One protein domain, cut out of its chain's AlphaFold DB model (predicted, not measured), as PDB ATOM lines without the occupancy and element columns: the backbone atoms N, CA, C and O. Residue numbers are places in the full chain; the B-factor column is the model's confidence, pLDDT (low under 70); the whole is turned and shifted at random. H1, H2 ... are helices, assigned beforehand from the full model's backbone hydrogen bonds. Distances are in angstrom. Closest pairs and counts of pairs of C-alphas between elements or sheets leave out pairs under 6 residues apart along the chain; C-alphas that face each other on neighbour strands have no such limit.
ATOM      1  N   ASN A   2     138.435 144.031 177.297       61.41
ATOM      2  CA  ASN A   2     137.598 143.174 178.168       61.41
ATOM      3  C   ASN A   2     136.068 143.341 178.036       61.41
ATOM      4  O   ASN A   2     135.324 142.404 178.325       61.41
ATOM      5  N   VAL A   3     135.573 144.479 177.541       63.69
ATOM      6  CA  VAL A   3     134.121 144.765 177.479       63.69
ATOM      7  C   VAL A   3     133.364 143.795 176.553       63.69
ATOM      8  O   VAL A   3     132.246 143.384 176.858       63.69
ATOM      9  N   ARG A   4     133.993 143.329 175.460       70.06
ATOM     10  CA  ARG A   4     133.367 142.398 174.495       70.06
ATOM     11  C   ARG A   4     133.164 140.978 175.040       70.06
ATOM     12  O   ARG A   4     132.341 140.237 174.506       70.06
ATOM     13  N   LEU A   5     133.895 140.581 176.084       74.19
ATOM     14  CA  LEU A   5     133.749 139.255 176.696       74.19
ATOM     15  C   LEU A   5     132.572 139.214 177.681       74.19
ATOM     16  O   LEU A   5     131.858 138.211 177.739       74.19
ATOM     17  N   GLY A   6     132.334 140.311 178.407       75.19
ATOM     18  CA  GLY A   6     131.218 140.428 179.350       75.19
ATOM     19  C   GLY A   6     129.854 140.336 178.661       75.19
ATOM     20  O   GLY A   6     129.002 139.548 179.073       75.19
ATOM     21  N   THR A   7     129.678 141.057 177.549       84.94
ATOM     22  CA  THR A   7     128.416 141.061 176.787       84.94
ATOM     23  C   THR A   7     128.104 139.699 176.163       84.94
ATOM     24  O   THR A   7     126.956 139.251 176.204       84.94
ATOM     25  N   ARG A   8     129.122 138.977 175.669       85.06
ATOM     26  CA  ARG A   8     128.946 137.608 175.150       85.06
ATOM     27  C   ARG A   8     128.479 136.640 176.231       85.06
ATOM     28  O   ARG A   8     127.536 135.897 175.988       85.06
ATOM     29  N   ARG A   9     129.076 136.660 177.429       89.12
ATOM     30  CA  ARG A   9     128.673 135.765 178.532       89.12
ATOM     31  C   ARG A   9     127.226 135.997 178.967       89.12
ATOM     32  O   ARG A   9     126.495 135.027 179.170       89.12
ATOM     33  N   ALA A  10     126.807 137.258 179.071       91.19
ATOM     34  CA  ALA A  10     125.426 137.608 179.397       91.19
ATOM     35  C   ALA A  10     124.441 137.116 178.318       91.19
ATOM     36  O   ALA A  10     123.410 136.531 178.657       91.19
ATOM     37  N   ARG A  11     124.787 137.272 177.027       93.44
ATOM     38  CA  ARG A  11     123.982 136.758 175.905       93.44
ATOM     39  C   ARG A  11     123.887 135.230 175.940       93.44
ATOM     40  O   ARG A  11     122.776 134.714 175.912       93.44
ATOM     41  N   CYS A  12     125.001 134.513 176.110       95.88
ATOM     42  CA  CYS A  12     124.991 133.047 176.203       95.88
ATOM     43  C   CYS A  12     124.099 132.544 177.343       95.88
ATOM     44  O   CYS A  12     123.354 131.589 177.160       95.88
ATOM     45  N   ARG A  13     124.153 133.184 178.520       96.69
ATOM     46  CA  ARG A  13     123.318 132.801 179.668       96.69
ATOM     47  C   ARG A  13     121.830 132.965 179.358       96.69
ATOM     48  O   ARG A  13     121.050 132.064 179.643       96.69
ATOM     49  N   ARG A  14     121.450 134.091 178.747       96.75
ATOM     50  CA  ARG A  14     120.061 134.357 178.347       96.75
ATOM     51  C   ARG A  14     119.570 133.341 177.315       96.75
ATOM     52  O   ARG A  14     118.482 132.801 177.481       96.75
ATOM     53  N   ILE A  15     120.386 133.068 176.295       96.12
ATOM     54  CA  ILE A  15     120.054 132.119 175.226       96.12
ATOM     55  C   ILE A  15     119.946 130.692 175.764       96.12
ATOM     56  O   ILE A  15     119.002 130.003 175.407       96.12
ATOM     57  N   ARG A  16     120.837 130.267 176.670       95.62
ATOM     58  CA  ARG A  16     120.714 128.961 177.337       95.62
ATOM     59  C   ARG A  16     119.408 128.849 178.113       95.62
ATOM     60  O   ARG A  16     118.672 127.910 177.879       95.62
ATOM     61  N   GLY A  17     119.048 129.860 178.907       95.31
ATOM     62  CA  GLY A  17     117.765 129.842 179.617       95.31
ATOM     63  C   GLY A  17     116.541 129.818 178.691       95.31
ATOM     64  O   GLY A  17     115.536 129.201 179.024       95.31
ATOM     65  N   ALA A  18     116.595 130.480 177.529       94.12
ATOM     66  CA  ALA A  18     115.533 130.387 176.521       94.12
ATOM     67  C   ALA A  18     115.484 129.001 175.864       94.12
ATOM     68  O   ALA A  18     114.403 128.466 175.640       94.12
ATOM     69  N   MET A  19     116.652 128.417 175.606       93.12
ATOM     70  CA  MET A  19     116.784 127.080 175.053       93.12
ATOM     71  C   MET A  19     116.294 126.002 176.028       93.12
ATOM     72  O   MET A  19     115.549 125.137 175.593       93.12
ATOM     73  N   ASP A  20     116.621 126.079 177.319       93.50
ATOM     74  CA  ASP A  20     116.142 125.137 178.343       93.50
ATOM     75  C   ASP A  20     114.610 125.165 178.429       93.50
ATOM     76  O   ASP A  20     113.964 124.132 178.300       93.50
ATOM     77  N   ARG A  21     114.006 126.364 178.476       93.31
ATOM     78  CA  ARG A  21     112.540 126.510 178.421       93.31
ATOM     79  C   ARG A  21     111.934 125.904 177.156       93.31
ATOM     80  O   ARG A  21     110.885 125.271 177.224       93.31
ATOM     81  N   TRP A  22     112.576 126.102 176.004       91.69
ATOM     82  CA  TRP A  22     112.122 125.506 174.749       91.69
ATOM     83  C   TRP A  22     112.214 123.971 174.788       91.69
ATOM     84  O   TRP A  22     111.258 123.296 174.405       91.69
ATOM     85  N   LEU A  23     113.319 123.427 175.307       88.81
ATOM     86  CA  LEU A  23     113.537 121.991 175.486       88.81
ATOM     87  C   LEU A  23     112.519 121.362 176.446       88.81
ATOM     88  O   LEU A  23     112.053 120.258 176.182       88.81
ATOM     89  N   ASP A  24     112.127 122.070 177.500       89.81
ATOM     90  CA  ASP A  24     111.103 121.606 178.440       89.81
ATOM     91  C   ASP A  24     109.692 121.666 177.824       89.81
ATOM     92  O   ASP A  24     108.847 120.816 178.090       89.81
ATOM     93  N   SER A  25     109.438 122.634 176.934       87.62
ATOM     94  CA  SER A  25     108.133 122.856 176.285       87.62
ATOM     95  C   SER A  25     107.854 121.988 175.045       87.62
ATOM     96  O   SER A  25     106.872 122.231 174.347       87.62
ATOM     97  N   ARG A  26     108.725 121.009 174.757       63.81
ATOM     98  CA  ARG A  26     108.970 120.277 173.489       63.81
ATOM     99  C   ARG A  26     107.798 119.746 172.647       63.81
ATOM    100  O   ARG A  26     108.053 119.145 171.607       63.81
ATOM    101  N   ALA A  27     106.549 119.931 173.040       57.06
ATOM    102  CA  ALA A  27     105.410 119.340 172.356       57.06
ATOM    103  C   ALA A  27     104.941 120.087 171.088       57.06
ATOM    104  O   ALA A  27     104.249 119.457 170.293       57.06
ATOM    105  N   SER A  28     105.280 121.366 170.842       72.19
ATOM    106  CA  SER A  28     104.550 122.073 169.758       72.19
ATOM    107  C   SER A  28     105.183 123.297 169.086       72.19
ATOM    108  O   SER A  28     104.583 123.812 168.142       72.19
ATOM    109  N   HIS A  29     106.358 123.788 169.499       85.56
ATOM    110  CA  HIS A  29     106.863 125.070 168.983       85.56
ATOM    111  C   HIS A  29     108.226 124.980 168.283       85.56
ATOM    112  O   HIS A  29     109.147 124.341 168.807       85.56
ATOM    113  N   PRO A  30     108.391 125.641 167.117       92.06
ATOM    114  CA  PRO A  30     109.691 125.762 166.471       92.06
ATOM    115  C   PRO A  30     110.672 126.514 167.376       92.06
ATOM    116  O   PRO A  30     110.274 127.310 168.229       92.06
ATOM    117  N   ILE A  31     111.968 126.254 167.188       91.88
ATOM    118  CA  ILE A  31     113.013 126.945 167.946       91.88
ATOM    119  C   ILE A  31     112.918 128.464 167.708       91.88
ATOM    120  O   ILE A  31     112.793 128.886 166.554       91.88
ATOM    121  N   PRO A  32     112.988 129.298 168.761       93.94
ATOM    122  CA  PRO A  32     112.992 130.744 168.596       93.94
ATOM    123  C   PRO A  32     114.131 131.204 167.660       93.94
ATOM    124  O   PRO A  32     115.262 130.708 167.773       93.94
ATOM    125  N   PRO A  33     113.868 132.123 166.712       94.25
ATOM    126  CA  PRO A  33     114.839 132.497 165.680       94.25
ATOM    127  C   PRO A  33     116.099 133.160 166.256       94.25
ATOM    128  O   PRO A  33     117.197 132.946 165.741       94.25
ATOM    129  N   ASP A  34     115.963 133.893 167.361       93.94
ATOM    130  CA  ASP A  34     117.053 134.532 168.104       93.94
ATOM    131  C   ASP A  34     118.015 133.508 168.735       93.94
ATOM    132  O   ASP A  34     119.239 133.687 168.715       93.94
ATOM    133  N   VAL A  35     117.476 132.399 169.249       95.12
ATOM    134  CA  VAL A  35     118.257 131.259 169.746       95.12
ATOM    135  C   VAL A  35     118.995 130.593 168.588       95.12
ATOM    136  O   VAL A  35     120.206 130.377 168.677       95.12
ATOM    137  N   ALA A  36     118.299 130.319 167.481       95.69
ATOM    138  CA  ALA A  36     118.881 129.660 166.312       95.69
ATOM    139  C   ALA A  36     120.004 130.479 165.655       95.69
ATOM    140  O   ALA A  36     121.011 129.920 165.214       95.69
ATOM    141  N   GLU A  37     119.854 131.800 165.569       96.50
ATOM    142  CA  GLU A  37     120.903 132.706 165.096       96.50
ATOM    143  C   GLU A  37     122.117 132.688 166.034       96.50
ATOM    144  O   GLU A  37     123.242 132.434 165.600       96.50
ATOM    145  N   HIS A  38     121.905 132.844 167.343       95.94
ATOM    146  CA  HIS A  38     123.013 132.867 168.295       95.94
ATOM    147  C   HIS A  38     123.798 131.549 168.339       95.94
ATOM    148  O   HIS A  38     125.023 131.557 168.450       95.94
ATOM    149  N   VAL A  39     123.115 130.406 168.256       96.19
ATOM    150  CA  VAL A  39     123.740 129.073 168.237       96.19
ATOM    151  C   VAL A  39     124.616 128.878 166.999       96.19
ATOM    152  O   VAL A  39     125.676 128.247 167.086       96.19
ATOM    153  N   ARG A  40     124.212 129.438 165.850       96.62
ATOM    154  CA  ARG A  40     125.020 129.404 164.624       96.62
ATOM    155  C   ARG A  40     126.337 130.151 164.804       96.62
ATOM    156  O   ARG A  40     127.362 129.659 164.348       96.62
ATOM    157  N   GLU A  41     126.345 131.261 165.529       95.94
ATOM    158  CA  GLU A  41     127.542 132.093 165.713       95.94
ATOM    159  C   GLU A  41     128.394 131.709 166.932       95.94
ATOM    160  O   GLU A  41     129.602 131.954 166.960       95.94
ATOM    161  N   CYS A  42     127.784 131.140 167.975       96.31
ATOM    162  CA  CYS A  42     128.435 130.928 169.263       96.31
ATOM    163  C   CYS A  42     128.874 129.465 169.465       96.31
ATOM    164  O   CYS A  42     128.027 128.610 169.748       96.31
ATOM    165  N   PRO A  43     130.189 129.154 169.455       95.31
ATOM    166  CA  PRO A  43     130.671 127.782 169.641       95.31
ATOM    167  C   PRO A  43     130.298 127.204 171.015       95.31
ATOM    168  O   PRO A  43     129.962 126.031 171.113       95.31
ATOM    169  N   ASN A  44     130.248 128.027 172.069       93.38
ATOM    170  CA  ASN A  44     129.865 127.577 173.415       93.38
ATOM    171  C   ASN A  44     128.394 127.156 173.523       93.38
ATOM    172  O   ASN A  44     128.052 126.319 174.360       93.38
ATOM    173  N   CYS A  45     127.513 127.784 172.744       95.38
ATOM    174  CA  CYS A  45     126.103 127.410 172.686       95.38
ATOM    175  C   CYS A  45     125.919 126.201 171.767       95.38
ATOM    176  O   CYS A  45     125.146 125.312 172.098       95.38
ATOM    177  N   ARG A  46     126.702 126.094 170.688       96.50
ATOM    178  CA  ARG A  46     126.716 124.906 169.827       96.50
ATOM    179  C   ARG A  46     127.146 123.643 170.575       96.50
ATOM    180  O   ARG A  46     126.434 122.649 170.523       96.50
ATOM    181  N   SER A  47     128.249 123.697 171.327       95.50
ATOM    182  CA  SER A  47     128.696 122.563 172.148       95.50
ATOM    183  C   SER A  47     127.646 122.152 173.180       95.50
ATOM    184  O   SER A  47     127.454 120.964 173.406       95.50
ATOM    185  N   TYR A  48     126.925 123.122 173.756       94.50
ATOM    186  CA  TYR A  48     125.825 122.850 174.682       94.50
ATOM    187  C   TYR A  48     124.716 122.013 174.026       94.50
ATOM    188  O   TYR A  48     124.307 121.004 174.595       94.50
ATOM    189  N   ILE A  49     124.297 122.366 172.801       94.06
ATOM    190  CA  ILE A  49     123.296 121.592 172.042       94.06
ATOM    191  C   ILE A  49     123.784 120.166 171.790       94.06
ATOM    192  O   ILE A  49     123.041 119.212 171.999       94.06
ATOM    193  N   THR A  50     125.034 120.007 171.352       95.25
ATOM    194  CA  THR A  50     125.596 118.683 171.059       95.25
ATOM    195  C   THR A  50     125.612 117.794 172.301       95.25
ATOM    196  O   THR A  50     125.220 116.630 172.224       95.25
ATOM    197  N   THR A  51     126.016 118.337 173.454       95.12
ATOM    198  CA  THR A  51     125.974 117.609 174.729       95.12
ATOM    199  C   THR A  51     124.546 117.217 175.092       95.12
ATOM    200  O   THR A  51     124.311 116.066 175.453       95.12
ATOM    201  N   TRP A  52     123.586 118.132 174.948       93.56
ATOM    202  CA  TRP A  52     122.186 117.841 175.241       93.56
ATOM    203  C   TRP A  52     121.612 116.737 174.343       93.56
ATOM    204  O   TRP A  52     121.021 115.781 174.841       93.56
ATOM    205  N   ASN A  53     121.859 116.803 173.032       93.19
ATOM    206  CA  ASN A  53     121.427 115.771 172.085       93.19
ATOM    207  C   ASN A  53     122.030 114.398 172.420       93.19
ATOM    208  O   ASN A  53     121.348 113.380 172.317       93.19
ATOM    209  N   ALA A  54     123.294 114.354 172.853       94.81
ATOM    210  CA  ALA A  54     123.927 113.113 173.285       94.81
ATOM    211  C   ALA A  54     123.259 112.531 174.545       94.81
ATOM    212  O   ALA A  54     123.017 111.324 174.603       94.81
ATOM    213  N   VAL A  55     122.930 113.376 175.529       91.50
ATOM    214  CA  VAL A  55     122.192 112.963 176.736       91.50
ATOM    215  C   VAL A  55     120.811 112.430 176.365       91.50
ATOM    216  O   VAL A  55     120.423 111.357 176.818       91.50
ATOM    217  N   GLU A  56     120.089 113.124 175.490       91.75
ATOM    218  CA  GLU A  56     118.770 112.694 175.041       91.75
ATOM    219  C   GLU A  56     118.805 111.339 174.329       91.75
ATOM    220  O   GLU A  56     117.990 110.469 174.633       91.75
ATOM    221  N   LEU A  57     119.751 111.131 173.411       93.69
ATOM    222  CA  LEU A  57     119.907 109.846 172.728       93.69
ATOM    223  C   LEU A  57     120.170 108.713 173.724       93.69
ATOM    224  O   LEU A  57     119.614 107.626 173.583       93.69
ATOM    225  N   ARG A  58     120.966 108.973 174.768       92.75
ATOM    226  CA  ARG A  58     121.207 108.001 175.841       92.75
ATOM    227  C   ARG A  58     119.956 107.731 176.665       92.75
ATOM    228  O   ARG A  58     119.701 106.573 176.965       92.75
ATOM    229  N   LEU A  59     119.163 108.750 176.986       89.56
ATOM    230  CA  LEU A  59     117.898 108.574 177.702       89.56
ATOM    231  C   LEU A  59     116.864 107.807 176.868       89.56
ATOM    232  O   LEU A  59     116.154 106.968 177.415       89.56
ATOM    233  N   ARG A  60     116.799 108.043 175.552       91.88
ATOM    234  CA  ARG A  60     115.935 107.275 174.639       91.88
ATOM    235  C   ARG A  60     116.376 105.821 174.534       91.88
ATOM    236  O   ARG A  60     115.563 104.937 174.759       91.88
ATOM    237  N   SER A  61     117.666 105.581 174.301       91.56
ATOM    238  CA  SER A  61     118.229 104.228 174.288       91.56
ATOM    239  C   SER A  61     118.001 103.512 175.620       91.56
ATOM    240  O   SER A  61     117.605 102.353 175.620       91.56
ATOM    241  N   ALA A  62     118.181 104.212 176.746       87.81
ATOM    242  CA  ALA A  62     117.868 103.677 178.061       87.81
ATOM    243  C   ALA A  62     116.396 103.273 178.116       87.81
ATOM    244  O   ALA A  62     116.134 102.112 178.405       87.81
ATOM    245  N   ARG A  63     115.472 104.183 177.760       88.38
ATOM    246  CA  ARG A  63     114.014 103.962 177.705       88.38
ATOM    247  C   ARG A  63     113.629 102.734 176.878       88.38
ATOM    248  O   ARG A  63     112.815 101.945 177.336       88.38
ATOM    249  N   GLU A  64     114.210 102.575 175.697       89.75
ATOM    250  CA  GLU A  64     113.970 101.431 174.805       89.75
ATOM    251  C   GLU A  64     114.567 100.128 175.351       89.75
ATOM    252  O   GLU A  64     114.022  99.054 175.121       89.75
ATOM    253  N   SER A  65     115.663 100.220 176.107       85.75
ATOM    254  CA  SER A  65     116.304  99.084 176.774       85.75
ATOM    255  C   SER A  65     115.711  98.739 178.143       85.75
ATOM    256  O   SER A  65     116.214  97.821 178.796       85.75
ATOM    257  N   TRP A  66     114.681  99.461 178.609       84.06
ATOM    258  CA  TRP A  66     114.032  99.096 179.866       84.06
ATOM    259  C   TRP A  66     113.434  97.697 179.723       84.06
ATOM    260  O   TRP A  66     112.711  97.436 178.758       84.06
ATOM    261  N   PRO A  67     113.734  96.787 180.663       82.81
ATOM    262  CA  PRO A  67     113.189  95.446 180.604       82.81
ATOM    263  C   PRO A  67     111.664  95.526 180.692       82.81
ATOM    264  O   PRO A  67     111.112  96.277 181.502       82.81
ATOM    265  N   THR A  68     110.983  94.751 179.849       87.25
ATOM    266  CA  THR A  68     109.531  94.604 179.949       87.25
ATOM    267  C   THR A  68     109.169  94.013 181.316       87.25
ATOM    268  O   THR A  68     109.986  93.290 181.899       87.25
ATOM    269  N   PRO A  69     107.962  94.278 181.844       85.44
ATOM    270  CA  PRO A  69     107.508  93.674 183.096       85.44
ATOM    271  C   PRO A  69     107.694  92.150 183.117       85.44
ATOM    272  O   PRO A  69     108.201  91.613 184.099       85.44
ATOM    273  N   ASP A  70     107.420  91.479 181.997       85.88
ATOM    274  CA  ASP A  70     107.631  90.037 181.844       85.88
ATOM    275  C   ASP A  70     109.112  89.655 181.955       85.88
ATOM    276  O   ASP A  70     109.458  88.712 182.664       85.88
ATOM    277  N   ALA A  71     110.019  90.401 181.314       84.94
ATOM    278  CA  ALA A  71     111.457  90.155 181.421       84.94
ATOM    279  C   ALA A  71     111.961  90.328 182.864       84.94
ATOM    280  O   ALA A  71     112.797  89.545 183.323       84.94
ATOM    281  N   VAL A  72     111.423  91.311 183.595       85.75
ATOM    282  CA  VAL A  72     111.704  91.495 185.026       85.75
ATOM    283  C   VAL A  72     111.154  90.321 185.835       85.75
ATOM    284  O   VAL A  72     111.877  89.763 186.659       85.75
TER     285      VAL A  72
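This is residues 2 to 72 of the 158 residues of an uncharacterized protein of Chthonomonadales bacterium (UniProt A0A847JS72). Two long helices, H1 and H3, overlap over a small part, with short H2 packed on H1; residues 53 to 72, the rest of H3 through H4, stick out as a long arm. There are 71 printed residues with four named helices, H1 to H4 in order, and no named strand: all helix. The whole is only just loose, close to extended, radius of gyration of the C-alphas 16.6 A, spanning 61 by 26 by 16 A.

Start at H1, residues 3 to 24: its residues 12 to 16 alone only just touch H3, residues 43 to 64, with 3 pairs of C-alphas within 8 A, closest Cys 12 and Cys 45, 6.7 A, at a shallow tilt of 22 degrees, the same way. H1 touches H2, residues 33 to 41, with residues 15 to 19 alone, closest C-alphas Ile 15 and Val 35, 5.8 A, at a steep tilt of 53 degrees, opposite ways. H2 and H3 touch only at the corner, closest C-alphas Val 39 and Cys 45, 5.3 A. H4, residues 69 to 72, is apart from the others. Every O i to N i+4 pair is within hydrogen-bond range in H2 and H3, 16 of 18 in H1; H4 is too short for one.

Find C-alpha 3 at (134.121, 144.765, 177.479); H1 runs 32.7 A from there. H3 runs 31.6 A to C-alpha 64 at (113.970, 101.431, 174.805).

The farthest C-alphas, Asn 2 and Asp 70, are 61.1 A apart. The printed part has no cut and no long link; pLDDT is under 70 at residues 2 to 3 and 26 to 27.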